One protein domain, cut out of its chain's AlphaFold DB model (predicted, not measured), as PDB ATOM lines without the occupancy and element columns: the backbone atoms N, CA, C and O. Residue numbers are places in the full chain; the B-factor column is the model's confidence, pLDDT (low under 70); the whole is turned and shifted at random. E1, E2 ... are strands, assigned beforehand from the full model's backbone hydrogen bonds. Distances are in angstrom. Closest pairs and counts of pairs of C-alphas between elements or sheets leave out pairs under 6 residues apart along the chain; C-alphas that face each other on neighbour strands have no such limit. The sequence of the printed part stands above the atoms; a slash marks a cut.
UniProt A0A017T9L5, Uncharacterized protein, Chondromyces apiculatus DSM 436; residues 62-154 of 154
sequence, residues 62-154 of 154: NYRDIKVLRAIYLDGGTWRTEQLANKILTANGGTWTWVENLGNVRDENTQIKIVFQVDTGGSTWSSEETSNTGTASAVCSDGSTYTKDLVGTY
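AT A GLANCE: This is residues 62 to 154 of the 154 residues of an uncharacterized protein of Chondromyces apiculatus DSM 436 (UniProt A0A017T9L5). A long, twisted sheet of four strands, E2, E1, E4 and E5, makes one wall of a rod-shaped domain, and E3 and E6 run over one of its faces, E3 toward the E2 edge and E6 toward the E5 edge. E3 and E6 pair with no named strand, and they are near each other, with 10 pairs of C-alphas within 10 A but no pair within 8 A. The printed part has 93 residues with six named strands, E1 to E6 in that order along the chain, and no named helix; the class is all strand. The sheet's order is E2, E1, E4, E5, all antiparallel. The whole is compact, with a radius of gyration of the C-alphas of 14.0 A and spans of 44 by 21 by 20 A.

HOW THE PARTS SIT: E1, residues 66 to 75, is an inner strand and forms a hairpin with the edge strand E2, residues 78 to 89, through a tight link. They are antiparallel at 161 degrees, with N 73 and O 80 2.9 A apart, within hydrogen-bond range. E1 bends by 51 degrees at residue 69 and E2 by 72 degrees at residue 85. A tight link leads to E3, residues 95 to 102; the closest C-alphas of E2 and E3, those of Leu 89 and Thr 95, are 6.3 A apart. E4, residues 112 to 121, is the other antiparallel neighbour of E1, at 166 degrees, with N 113 and O 72 2.7 A apart. E4 forms a hairpin with the edge strand E5, residues 129 to 132, antiparallel at 146 degrees, with N 114 and O 131 2.8 A apart. The closest C-alphas of E5 and E6, residues 145 to 153, are those of Ser 131 and Leu 150, 7.0 A apart. E6 is near E3, with 10 pairs of C-alphas within 10 A, and near E4, with 8. E6 is apart from E1 and E2.

IN THESE COORDINATES: E1 begins at C-alpha 66, (-40.667, -41.946, 45.648), and is 26.3 A long. E2 is the longest strand by residues, 12, and measures 28.6 A. E3 is 21.1 A long, E4 28.2 A and E5 10.2 A. E6 is 25.8 A long and ends at C-alpha 153, (-36.667, -44.667, 34.485).

THE WHOLE: The C-alphas farthest apart are those of Asp 107 and Gly 122, 44.9 A. The printed part has no cut. The link from E5 to E6, residues 133 to 144, is long. The mean pLDDT of the printed part is 85.1; residues 103 to 109 and 133 to 139 are under 70.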
ATOM      1  N   ASN A  62     -37.371 -52.630  37.734       92.62
ATOM      2  CA  ASN A  62     -37.878 -52.727  39.101       92.62
ATOM      3  C   ASN A  62     -38.436 -51.384  39.562       92.62
ATOM      4  O   ASN A  62     -37.817 -50.344  39.340       92.62
ATOM      5  N   TYR A  63     -39.568 -51.412  40.257       93.88
ATOM      6  CA  TYR A  63     -40.172 -50.203  40.802       93.88
ATOM      7  C   TYR A  63     -39.312 -49.574  41.900       93.88
ATOM      8  O   TYR A  63     -38.570 -50.267  42.607       93.88
ATOM      9  N   ARG A  64     -39.399 -48.251  42.005       93.94
ATOM     10  CA  ARG A  64     -38.703 -47.453  43.013       93.94
ATOM     11  C   ARG A  64     -39.691 -46.712  43.877       93.94
ATOM     12  O   ARG A  64     -40.738 -46.286  43.400       93.94
ATOM     13  N   ASP A  65     -39.319 -46.539  45.132       95.38
ATOM     14  CA  ASP A  65     -40.058 -45.681  46.034       95.38
ATOM     15  C   ASP A  65     -39.787 -44.224  45.669       95.38
ATOM     16  O   ASP A  65     -38.693 -43.858  45.232       95.38
ATOM     17  N   ILE A  66     -40.798 -43.385  45.851       95.88
ATOM     18  CA  ILE A  66     -40.667 -41.946  45.648       95.88
ATOM     19  C   ILE A  66     -41.072 -41.195  46.901       95.88
ATOM     20  O   ILE A  66     -41.943 -41.632  47.650       95.88
ATOM     21  N   LYS A  67     -40.472 -40.029  47.103       96.50
ATOM     22  CA  LYS A  67     -40.816 -39.102  48.177       96.50
ATOM     23  C   LYS A  67     -41.343 -37.817  47.568       96.50
ATOM     24  O   LYS A  67     -40.595 -37.090  46.922       96.50
ATOM     25  N   VAL A  68     -42.627 -37.540  47.762       95.75
ATOM     26  CA  VAL A  68     -43.280 -36.328  47.258       95.75
ATOM     27  C   VAL A  68     -43.000 -35.180  48.222       95.75
ATOM     28  O   VAL A  68     -43.410 -35.242  49.380       95.75
ATOM     29  N   LEU A  69     -42.303 -34.147  47.747       95.75
ATOM     30  CA  LEU A  69     -41.779 -33.063  48.585       95.75
ATOM     31  C   LEU A  69     -42.688 -31.838  48.610       95.75
ATOM     32  O   LEU A  69     -42.939 -31.261  49.664       95.75
ATOM     33  N   ARG A  70     -43.147 -31.409  47.432       95.06
ATOM     34  CA  ARG A  70     -43.940 -30.189  47.272       95.06
ATOM     35  C   ARG A  70     -44.747 -30.201  45.984       95.06
ATOM     36  O   ARG A  70     -44.379 -30.867  45.014       95.06
ATOM     37  N   ALA A  71     -45.819 -29.423  45.973       91.75
ATOM     38  CA  ALA A  71     -46.590 -29.122  44.778       91.75
ATOM     39  C   ALA A  71     -46.382 -27.660  44.385       91.75
ATOM     40  O   ALA A  71     -46.231 -26.793  45.240       91.75
ATOM     41  N   ILE A  72     -46.357 -27.380  43.088       91.12
ATOM     42  CA  ILE A  72     -46.236 -26.023  42.560       91.12
ATOM     43  C   ILE A  72     -47.376 -25.809  41.578       91.12
ATOM     44  O   ILE A  72     -47.504 -26.584  40.636       91.12
ATOM     45  N   TYR A  73     -48.187 -24.777  41.761       86.50
ATOM     46  CA  TYR A  73     -49.330 -24.513  40.890       86.50
ATOM     47  C   TYR A  73     -49.390 -23.059  40.432       86.50
ATOM     48  O   TYR A  73     -48.846 -22.168  41.085       86.50
ATOM     49  N   LEU A  74     -50.001 -22.824  39.272       82.38
ATOM     50  CA  LEU A  74     -50.186 -21.487  38.712       82.38
ATOM     51  C   LEU A  74     -51.500 -20.870  39.225       82.38
ATOM     52  O   LEU A  74     -52.576 -21.344  38.882       82.38
ATOM     53  N   ASP A  75     -51.402 -19.801  40.013       78.81
ATOM     54  CA  ASP A  75     -52.511 -19.026  40.596       78.81
ATOM     55  C   ASP A  75     -52.416 -17.585  40.079       78.81
ATOM     56  O   ASP A  75     -51.451 -16.865  40.351       78.81
ATOM     57  N   GLY A  76     -53.374 -17.174  39.248       72.75
ATOM     58  CA  GLY A  76     -53.466 -15.798  38.751       72.75
ATOM     59  C   GLY A  76     -52.276 -15.344  37.903       72.75
ATOM     60  O   GLY A  76     -52.000 -14.150  37.824       72.75
ATOM     61  N   GLY A  77     -51.546 -16.279  37.286       77.44
ATOM     62  CA  GLY A  77     -50.299 -16.001  36.560       77.44
ATOM     63  C   GLY A  77     -49.038 -16.012  37.434       77.44
ATOM     64  O   GLY A  77     -47.945 -15.779  36.924       77.44
ATOM     65  N   THR A  78     -49.167 -16.320  38.726       82.56
ATOM     66  CA  THR A  78     -48.051 -16.469  39.668       82.56
ATOM     67  C   THR A  78     -47.891 -17.930  40.070       82.56
ATOM     68  O   THR A  78     -48.864 -18.609  40.386       82.56
ATOM     69  N   TRP A  79     -46.658 -18.436  40.088       86.31
ATOM     70  CA  TRP A  79     -46.383 -19.771  40.621       86.31
ATOM     71  C   TRP A  79     -46.399 -19.747  42.150       86.31
ATOM     72  O   TRP A  79     -45.637 -19.014  42.779       86.31
ATOM     73  N   ARG A  80     -47.245 -20.580  42.748       87.12
ATOM     74  CA  ARG A  80     -47.313 -20.844  44.187       87.12
ATOM     75  C   ARG A  80     -46.669 -22.182  44.479       87.12
ATOM     76  O   ARG A  80     -46.772 -23.100  43.673       87.12
ATOM     77  N   THR A  81     -45.999 -22.284  45.619       91.06
ATOM     78  CA  THR A  81     -45.378 -23.526  46.084       91.06
ATOM     79  C   THR A  81     -45.999 -23.914  47.410       91.06
ATOM     80  O   THR A  81     -45.970 -23.113  48.339       91.06
ATOM     81  N   GLU A  82     -46.488 -25.144  47.489       89.81
ATOM     82  CA  GLU A  82     -47.026 -25.753  48.697       89.81
ATOM     83  C   GLU A  82     -46.076 -26.844  49.183       89.81
ATOM     84  O   GLU A  82     -45.789 -27.802  48.457       89.81
ATOM     85  N   GLN A  83     -45.563 -26.683  50.402       93.56
ATOM     86  CA  GLN A  83     -44.707 -27.686  51.028       93.56
ATOM     87  C   GLN A  83     -45.564 -28.838  51.538       93.56
ATOM     88  O   GLN A  83     -46.588 -28.631  52.179       93.56
ATOM     89  N   LEU A  84     -45.130 -30.064  51.271       92.94
ATOM     90  CA  LEU A  84     -45.883 -31.262  51.606       92.94
ATOM     91  C   LEU A  84     -45.183 -32.053  52.714       92.94
ATOM     92  O   LEU A  84     -44.022 -31.831  53.046       92.94
ATOM     93  N   ALA A  85     -45.890 -33.026  53.285       90.00
ATOM     94  CA  ALA A  85     -45.407 -33.825  54.413       90.00
ATOM     95  C   ALA A  85     -44.310 -34.855  54.051       90.00
ATOM     96  O   ALA A  85     -44.128 -35.829  54.778       90.00
ATOM     97  N   ASN A  86     -43.600 -34.685  52.928       93.50
ATOM     98  CA  ASN A  86     -42.583 -35.624  52.442       93.50
ATOM     99  C   ASN A  86     -43.106 -37.065  52.330       93.50
ATOM    100  O   ASN A  86     -42.454 -38.023  52.757       93.50
ATOM    101  N   LYS A  87     -44.319 -37.229  51.792       95.81
ATOM    102  CA  LYS A  87     -44.990 -38.528  51.738       95.81
ATOM    103  C   LYS A  87     -44.209 -39.491  50.843       95.81
ATOM    104  O   LYS A  87     -43.984 -39.204  49.668       95.81
ATOM    105  N   ILE A  88     -43.860 -40.654  51.391       96.12
ATOM    106  CA  ILE A  88     -43.254 -41.749  50.630       96.12
ATOM    107  C   ILE A  88     -44.362 -42.599  50.000       96.12
ATOM    108  O   ILE A  88     -45.273 -43.051  50.703       96.12
ATOM    109  N   LEU A  89     -44.286 -42.800  48.683       95.75
ATOM    110  CA  LEU A  89     -45.134 -43.713  47.919       95.75
ATOM    111  C   LEU A  89     -44.297 -44.925  47.540       95.75
ATOM    112  O   LEU A  89     -43.396 -44.830  46.704       95.75
ATOM    113  N   THR A  90     -44.588 -46.048  48.185       93.50
ATOM    114  CA  THR A  90     -43.854 -47.290  47.981       93.50
ATOM    115  C   THR A  90     -44.449 -48.095  46.837       93.50
ATOM    116  O   THR A  90     -45.669 -48.107  46.649       93.50
ATOM    117  N   ALA A  91     -43.583 -48.793  46.102       82.44
ATOM    118  CA  ALA A  91     -43.961 -49.709  45.027       82.44
ATOM    119  C   ALA A  91     -44.818 -49.095  43.889       82.44
ATOM    120  O   ALA A  91     -45.164 -47.912  43.853       82.44
ATOM    121  N   ASN A  92     -45.149 -49.937  42.909       94.00
ATOM    122  CA  ASN A  92     -46.008 -49.576  41.786       94.00
ATOM    123  C   ASN A  92     -47.446 -49.291  42.234       94.00
ATOM    124  O   ASN A  92     -48.042 -50.093  42.950       94.00
ATOM    125  N   GLY A  93     -48.038 -48.207  41.743       93.81
ATOM    126  CA  GLY A  93     -49.409 -47.811  42.062       93.81
ATOM    127  C   GLY A  93     -49.565 -47.163  43.440       93.81
ATOM    128  O   GLY A  93     -50.682 -46.778  43.800       93.81
ATOM    129  N   GLY A  94     -48.472 -46.999  44.200       95.69
ATOM    130  CA  GLY A  94     -48.470 -46.238  45.445       95.69
ATOM    131  C   GLY A  94     -49.097 -44.868  45.208       95.69
ATOM    132  O   GLY A  94     -48.655 -44.121  44.338       95.69
ATOM    133  N   THR A  95     -50.171 -44.566  45.934       95.06
ATOM    134  CA  THR A  95     -51.028 -43.411  45.654       95.06
ATOM    135  C   THR A  95     -51.110 -42.503  46.864       95.06
ATOM    136  O   THR A  95     -51.263 -42.965  47.997       95.06
ATOM    137  N   TRP A  96     -51.089 -41.199  46.618       95.31
ATOM    138  CA  TRP A  96     -51.439 -40.214  47.624       95.31
ATOM    139  C   TRP A  96     -52.282 -39.100  47.030       95.31
ATOM    140  O   TRP A  96     -51.997 -38.605  45.944       95.31
ATOM    141  N   THR A  97     -53.321 -38.725  47.766       94.00
ATOM    142  CA  THR A  97     -54.218 -37.635  47.413       94.00
ATOM    143  C   THR A  97     -54.262 -36.648  48.563       94.00
ATOM    144  O   THR A  97     -54.413 -37.053  49.718       94.00
ATOM    145  N   TRP A  98     -54.184 -35.364  48.247       92.25
ATOM    146  CA  TRP A  98     -54.474 -34.281  49.180       92.25
ATOM    147  C   TRP A  98     -55.429 -33.280  48.534       92.25
ATOM    148  O   TRP A  98     -55.740 -33.377  47.346       92.25
ATOM    149  N   VAL A  99     -55.949 -32.369  49.350       89.81
ATOM    150  CA  VAL A  99     -56.905 -31.345  48.933       89.81
ATOM    151  C   VAL A  99     -56.239 -29.987  49.056       89.81
ATOM    152  O   VAL A  99     -55.616 -29.715  50.076       89.81
ATOM    153  N   GLU A 100     -56.409 -29.155  48.036       87.19
ATOM    154  CA  GLU A 100     -55.880 -27.802  47.966       87.19
ATOM    155  C   GLU A 100     -56.967 -26.822  47.515       87.19
ATOM    156  O   GLU A 100     -57.887 -27.185  46.775       87.19
ATOM    157  N   ASN A 101     -56.861 -25.568  47.950       84.31
ATOM    158  CA  ASN A 101     -57.693 -24.492  47.420       84.31
ATOM    159  C   ASN A 101     -56.867 -23.690  46.419       84.31
ATOM    160  O   ASN A 101     -55.933 -22.987  46.798       84.31
ATOM    161  N   LEU A 102     -57.216 -23.788  45.138       80.38
ATOM    162  CA  LEU A 102     -56.483 -23.102  44.083       80.38
ATOM    163  C   LEU A 102     -57.169 -21.762  43.782       80.38
ATOM    164  O   LEU A 102     -58.281 -21.713  43.253       80.38
ATOM    165  N   GLY A 103     -56.513 -20.667  44.169       68.75
ATOM    166  CA  GLY A 103     -56.963 -19.302  43.892       68.75
ATOM    167  C   GLY A 103     -56.659 -18.860  42.459       68.75
ATOM    168  O   GLY A 103     -55.709 -19.349  41.853       68.75
ATOM    169  N   ASN A 104     -57.489 -17.945  41.937       68.50
ATOM    170  CA  ASN A 104     -57.351 -17.236  40.651       68.50
ATOM    171  C   ASN A 104     -56.852 -18.097  39.480       68.50
ATOM    172  O   ASN A 104     -56.086 -17.621  38.630       68.50
ATOM    173  N   VAL A 105     -57.240 -19.368  39.426       66.25
ATOM    174  CA  VAL A 105     -56.789 -20.263  38.370       66.25
ATOM    175  C   VAL A 105     -57.599 -19.916  37.134       66.25
ATOM    176  O   VAL A 105     -58.682 -20.442  36.932       66.25
ATOM    177  N   ARG A 106     -57.103 -18.934  36.367       58.34
ATOM    178  CA  ARG A 106     -57.759 -18.418  35.161       58.34
ATOM    179  C   ARG A 106     -58.232 -19.594  34.324       58.34
ATOM    180  O   ARG A 106     -57.402 -20.458  34.030       58.34
ATOM    181  N   ASP A 107     -59.510 -19.550  33.959       56.09
ATOM    182  CA  ASP A 107     -60.410 -20.609  33.474       56.09
ATOM    183  C   ASP A 107     -59.898 -21.525  32.349       56.09
ATOM    184  O   ASP A 107     -60.643 -22.351  31.842       56.09
ATOM    185  N   GLU A 108     -58.633 -21.442  31.942       56.59
ATOM    186  CA  GLU A 108     -58.088 -22.158  30.797       56.59
ATOM    187  C   GLU A 108     -56.665 -22.716  31.003       56.59
ATOM    188  O   GLU A 108     -56.136 -23.322  30.078       56.59
ATOM    189  N   ASN A 109     -56.000 -22.574  32.165       67.06
ATOM    190  CA  ASN A 109     -54.592 -23.013  32.306       67.06
ATOM    191  C   ASN A 109     -54.166 -23.440  33.725       67.06
ATOM    192  O   ASN A 109     -53.119 -23.008  34.222       67.06
ATOM    193  N   THR A 110     -54.926 -24.317  34.387       72.81
ATOM    194  CA  THR A 110     -54.462 -24.920  35.648       72.81
ATOM    195  C   THR A 110     -53.226 -25.779  35.399       72.81
ATOM    196  O   THR A 110     -53.310 -26.852  34.809       72.81
ATOM    197  N   GLN A 111     -52.063 -25.319  35.854       81.00
ATOM    198  CA  GLN A 111     -50.818 -26.077  35.766       81.00
ATOM    199  C   GLN A 111     -50.372 -26.476  37.161       81.00
ATOM    200  O   GLN A 111     -50.140 -25.606  37.995       81.00
ATOM    201  N   ILE A 112     -50.208 -27.778  37.393       86.19
ATOM    202  CA  ILE A 112     -49.708 -28.323  38.658       86.19
ATOM    203  C   ILE A 112     -48.434 -29.121  38.379       86.19
ATOM    204  O   ILE A 112     -48.403 -30.016  37.534       86.19
ATOM    205  N   LYS A 113     -47.365 -28.820  39.102       91.50
ATOM    206  CA  LYS A 113     -46.095 -29.539  39.080       91.50
ATOM    207  C   LYS A 113     -45.904 -30.235  40.415       91.50
ATOM    208  O   LYS A 113     -46.153 -29.650  41.464       91.50
ATOM    209  N   ILE A 114     -45.422 -31.463  40.365       93.56
ATOM    210  CA  ILE A 114     -45.080 -32.261  41.534       93.56
ATOM    211  C   ILE A 114     -43.566 -32.364  41.594       93.56
ATOM    212  O   ILE A 114     -42.947 -32.809  40.626       93.56
ATOM    213  N   VAL A 115     -42.984 -31.953  42.715       95.69
ATOM    214  CA  VAL A 115     -41.558 -32.124  42.989       95.69
ATOM    215  C   VAL A 115     -41.379 -33.325  43.907       95.69
ATOM    216  O   VAL A 115     -42.039 -33.426  44.947       95.69
ATOM    217  N   PHE A 116     -40.501 -34.242  43.526       95.94
ATOM    218  CA  PHE A 116     -40.289 -35.503  44.227       95.94
ATOM    219  C   PHE A 116     -38.823 -35.934  44.183       95.94
ATOM    220  O   PHE A 116     -38.030 -35.394  43.424       95.94
ATOM    221  N   GLN A 117     -38.462 -36.912  45.005       96.44
ATOM    222  CA  GLN A 117     -37.195 -37.639  44.914       96.44
ATOM    223  C   GLN A 117     -37.477 -39.114  44.666       96.44
ATOM    224  O   GLN A 117     -38.529 -39.619  45.062       96.44
ATOM    225  N   VAL A 118     -36.517 -39.805  44.068       95.44
ATOM    226  CA  VAL A 118     -36.539 -41.249  43.838       95.44
ATOM    227  C   VAL A 118     -35.551 -41.912  44.793       95.44
ATOM    228  O   VAL A 118     -34.459 -41.389  45.022       95.44
ATOM    229  N   ASP A 119     -35.929 -43.046  45.376       94.38
ATOM    230  CA  ASP A 119     -35.009 -43.865  46.164       94.38
ATOM    231  C   ASP A 119     -33.904 -44.433  45.260       94.38
ATOM    232  O   ASP A 119     -34.171 -45.131  44.276       94.38
ATOM    233  N   THR A 120     -32.652 -44.135  45.598       90.94
ATOM    234  CA  THR A 120     -31.474 -44.649  44.885       90.94
ATOM    235  C   THR A 120     -30.896 -45.898  45.551       90.94
ATOM    236  O   THR A 120     -29.981 -46.519  45.006       90.94
ATOM    237  N   GLY A 121     -31.472 -46.327  46.678       85.81
ATOM    238  CA  GLY A 121     -31.047 -47.475  47.466       85.81
ATOM    239  C   GLY A 121     -30.177 -47.086  48.661       85.81
ATOM    240  O   GLY A 121     -29.617 -45.992  48.751       85.81
ATOM    241  N   GLY A 122     -30.070 -47.999  49.632       81.31
ATOM    242  CA  GLY A 122     -29.216 -47.801  50.810       81.31
ATOM    243  C   GLY A 122     -29.630 -46.622  51.701       81.31
ATOM    244  O   GLY A 122     -28.784 -46.065  52.391       81.31
ATOM    245  N   SER A 123     -30.917 -46.251  51.706       82.12
ATOM    246  CA  SER A 123     -31.484 -45.074  52.401       82.12
ATOM    247  C   SER A 123     -31.157 -43.714  51.767       82.12
ATOM    248  O   SER A 123     -31.379 -42.676  52.397       82.12
ATOM    249  N   THR A 124     -30.649 -43.698  50.532       91.69
ATOM    250  CA  THR A 124     -30.302 -42.467  49.809       91.69
ATOM    251  C   THR A 124     -31.420 -42.060  48.851       91.69
ATOM    252  O   THR A 124     -32.088 -42.897  48.253       91.69
ATOM    253  N   TRP A 125     -31.624 -40.753  48.698       94.62
ATOM    254  CA  TRP A 125     -32.617 -40.178  47.791       94.62
ATOM    255  C   TRP A 125     -31.915 -39.397  46.683       94.62
ATOM    256  O   TRP A 125     -30.866 -38.794  46.917       94.62
ATOM    257  N   SER A 126     -32.495 -39.398  45.486       94.38
ATOM    258  CA  SER A 126     -32.003 -38.628  44.344       94.38
ATOM    259  C   SER A 126     -32.070 -37.114  44.587       94.38
ATOM    260  O   SER A 126     -32.656 -36.623  45.560       94.38
ATOM    261  N   SER A 127     -31.529 -36.352  43.637       94.88
ATOM    262  CA  SER A 127     -31.904 -34.951  43.455       94.88
ATOM    263  C   SER A 127     -33.413 -34.794  43.250       94.88
ATOM    264  O   SER A 127     -34.126 -35.754  42.948       94.88
ATOM    265  N   GLU A 128     -33.899 -33.571  43.439       95.38
ATOM    266  CA  GLU A 128     -35.297 -33.240  43.192       95.38
ATOM    267  C   GLU A 128     -35.629 -33.334  41.700       95.38
ATOM    268  O   GLU A 128     -35.003 -32.691  40.861       95.38
ATOM    269  N   GLU A 129     -36.673 -34.089  41.397       93.81
ATOM    270  CA  GLU A 129     -37.273 -34.239  40.083       93.81
ATOM    271  C   GLU A 129     -38.587 -33.467  40.038       93.81
ATOM    272  O   GLU A 129     -39.313 -33.391  41.030       93.81
ATOM    273  N   THR A 130     -38.923 -32.889  38.885       93.12
ATOM    274  CA  THR A 130     -40.185 -32.158  38.702       93.12
ATOM    275  C   THR A 130     -41.003 -32.791  37.591       93.12
ATOM    276  O   THR A 130     -40.573 -32.833  36.441       93.12
ATOM    277  N   SER A 131     -42.222 -33.223  37.910       89.06
ATOM    278  CA  SER A 131     -43.173 -33.721  36.920       89.06
ATOM    279  C   SER A 131     -44.364 -32.786  36.789       89.06
ATOM    280  O   SER A 131     -45.021 -32.449  37.770       89.06
ATOM    281  N   ASN A 132     -44.671 -32.376  35.563       83.19
ATOM    282  CA  ASN A 132     -45.829 -31.540  35.274       83.19
ATOM    283  C   ASN A 132     -47.069 -32.420  35.030       83.19
ATOM    284  O   ASN A 132     -46.978 -33.422  34.319       83.19
ATOM    285  N   THR A 133     -48.229 -32.047  35.573       69.50
ATOM    286  CA  THR A 133     -49.541 -32.656  35.251       69.50
ATOM    287  C   THR A 133     -49.931 -32.528  33.779       69.50
ATOM    288  O   THR A 133     -50.816 -33.239  33.320       69.50
ATOM    289  N   GLY A 134     -49.170 -31.746  33.013       59.34
ATOM    290  CA  GLY A 134     -49.363 -31.526  31.588       59.34
ATOM    291  C   GLY A 134     -49.986 -30.157  31.358       59.34
ATOM    292  O   GLY A 134     -50.563 -29.558  32.257       59.34
ATOM    293  N   THR A 135     -49.851 -29.639  30.144       51.31
ATOM    294  CA  THR A 135     -50.477 -28.382  29.704       51.31
ATOM    295  C   THR A 135     -51.953 -28.558  29.353       51.31
ATOM    296  O   THR A 135     -52.498 -27.731  28.631       51.31
ATOM    297  N   ALA A 136     -52.593 -29.651  29.781       46.28
ATOM    298  CA  ALA A 136     -54.006 -29.845  29.517       46.28
ATOM    299  C   ALA A 136     -54.767 -28.758  30.280       46.28
ATOM    300  O   ALA A 136     -54.832 -28.794  31.507       46.28
ATOM    301  N   SER A 137     -55.267 -27.784  29.520       51.78
ATOM    302  CA  SER A 137     -56.183 -26.714  29.899       51.78
ATOM    303  C   SER A 137     -57.445 -27.293  30.533       51.78
ATOM    304  O   SER A 137     -58.505 -27.356  29.920       51.78
ATOM    305  N   ALA A 138     -57.321 -27.806  31.752       56.50
ATOM    306  CA  ALA A 138     -58.455 -28.174  32.563       56.50
ATOM    307  C   ALA A 138     -58.960 -26.887  33.204       56.50
ATOM    308  O   ALA A 138     -58.254 -26.258  34.005       56.50
ATOM    309  N   VAL A 139     -60.176 -26.504  32.807       68.25
ATOM    310  CA  VAL A 139     -60.963 -25.503  33.518       68.25
ATOM    311  C   VAL A 139     -60.994 -25.946  34.969       68.25
ATOM    312  O   VAL A 139     -61.349 -27.085  35.292       68.25
ATOM    313  N   CYS A 140     -60.527 -25.068  35.837       74.00
ATOM    314  CA  CYS A 140     -60.519 -25.356  37.242       74.00
ATOM    315  C   CYS A 140     -61.973 -25.408  37.736       74.00
ATOM    316  O   CYS A 140     -62.788 -24.559  37.395       74.00
ATOM    317  N   SER A 141     -62.334 -26.440  38.495       76.00
ATOM    318  CA  SER A 141     -63.683 -26.564  39.055       76.00
ATOM    319  C   SER A 141     -63.621 -27.047  40.492       76.00
ATOM    320  O   SER A 141     -62.730 -27.822  40.862       76.00
ATOM    321  N   ASP A 142     -64.581 -26.614  41.298       82.31
ATOM    322  CA  ASP A 142     -64.714 -27.048  42.685       82.31
ATOM    323  C   ASP A 142     -64.790 -28.577  42.782       82.31
ATOM    324  O   ASP A 142     -65.502 -29.242  42.028       82.31
ATOM    325  N   GLY A 143     -64.022 -29.156  43.706       82.94
ATOM    326  CA  GLY A 143     -63.993 -30.606  43.918       82.94
ATOM    327  C   GLY A 143     -63.317 -31.422  42.806       82.94
ATOM    328  O   GLY A 143     -63.279 -32.655  42.906       82.94
ATOM    329  N   SER A 144     -62.783 -30.772  41.763       84.62
ATOM    330  CA  SER A 144     -62.080 -31.440  40.662       84.62
ATOM    331  C   SER A 144     -60.890 -32.260  41.159       84.62
ATOM    332  O   SER A 144     -60.321 -31.997  42.220       84.62
ATOM    333  N   THR A 145     -60.527 -33.303  40.409       86.38
ATOM    334  CA  THR A 145     -59.390 -34.166  40.745       86.38
ATOM    335  C   THR A 145     -58.344 -34.132  39.641       86.38
ATOM    336  O   THR A 145     -58.594 -34.595  38.532       86.38
ATOM    337  N   TYR A 146     -57.150 -33.656  39.976       86.19
ATOM    338  CA  TYR A 146     -55.972 -33.697  39.120       86.19
ATOM    339  C   TYR A 146     -55.161 -34.935  39.465       86.19
ATOM    340  O   TYR A 146     -54.636 -35.044  40.571       86.19
ATOM    341  N   THR A 147     -55.069 -35.880  38.533       89.94
ATOM    342  CA  THR A 147     -54.262 -37.090  38.721       89.94
ATOM    343  C   THR A 147     -52.942 -36.960  37.983       89.94
ATOM    344  O   THR A 147     -52.913 -36.580  36.813       89.94
ATOM    345  N   LYS A 148     -51.849 -37.296  38.667       90.94
ATOM    346  CA  LYS A 148     -50.511 -37.355  38.108       90.94
ATOM    347  C   LYS A 148     -49.887 -38.729  38.288       90.94
ATOM    348  O   LYS A 148     -49.453 -39.080  39.383       90.94
ATOM    349  N   ASP A 149     -49.737 -39.434  37.180       92.81
ATOM    350  CA  ASP A 149     -48.853 -40.587  37.080       92.81
ATOM    351  C   ASP A 149     -47.395 -40.124  36.983       92.81
ATOM    352  O   ASP A 149     -46.989 -39.422  36.048       92.81
ATOM    353  N   LEU A 150     -46.603 -40.498  37.985       91.25
ATOM    354  CA  LEU A 150     -45.160 -40.314  37.996       91.25
ATOM    355  C   LEU A 150     -44.526 -41.532  37.341       91.25
ATOM    356  O   LEU A 150     -44.360 -42.582  37.955       91.25
ATOM    357  N   VAL A 151     -44.210 -41.374  36.062       91.06
ATOM    358  CA  VAL A 151     -43.554 -42.375  35.226       91.06
ATOM    359  C   VAL A 151     -42.146 -41.911  34.890       91.06
ATOM    360  O   VAL A 151     -41.903 -40.721  34.693       91.06
ATOM    361  N   GLY A 152     -41.223 -42.855  34.794       87.56
ATOM    362  CA  GLY A 152     -39.850 -42.592  34.387       87.56
ATOM    363  C   GLY A 152     -38.933 -43.741  34.769       87.56
ATOM    364  O   GLY A 152     -39.304 -44.611  35.560       87.56
ATOM    365  N   THR A 153     -37.754 -43.745  34.155       86.88
ATOM    366  CA  THR A 153     -36.667 -44.667  34.485       86.88
ATOM    367  C   THR A 153     -35.530 -43.840  35.065       86.88
ATOM    368  O   THR A 153     -35.019 -42.975  34.356       86.88
ATOM    369  N   TYR A 154     -35.190 -44.078  36.331       83.31
ATOM    370  CA  TYR A 154     -34.181 -43.329  37.088       83.31
ATOM    371  C   TYR A 154     -33.092 -44.255  37.641       83.31
ATOM    372  O   TYR A 154     -33.371 -45.462  37.853       83.31
TER     373      TYR A 154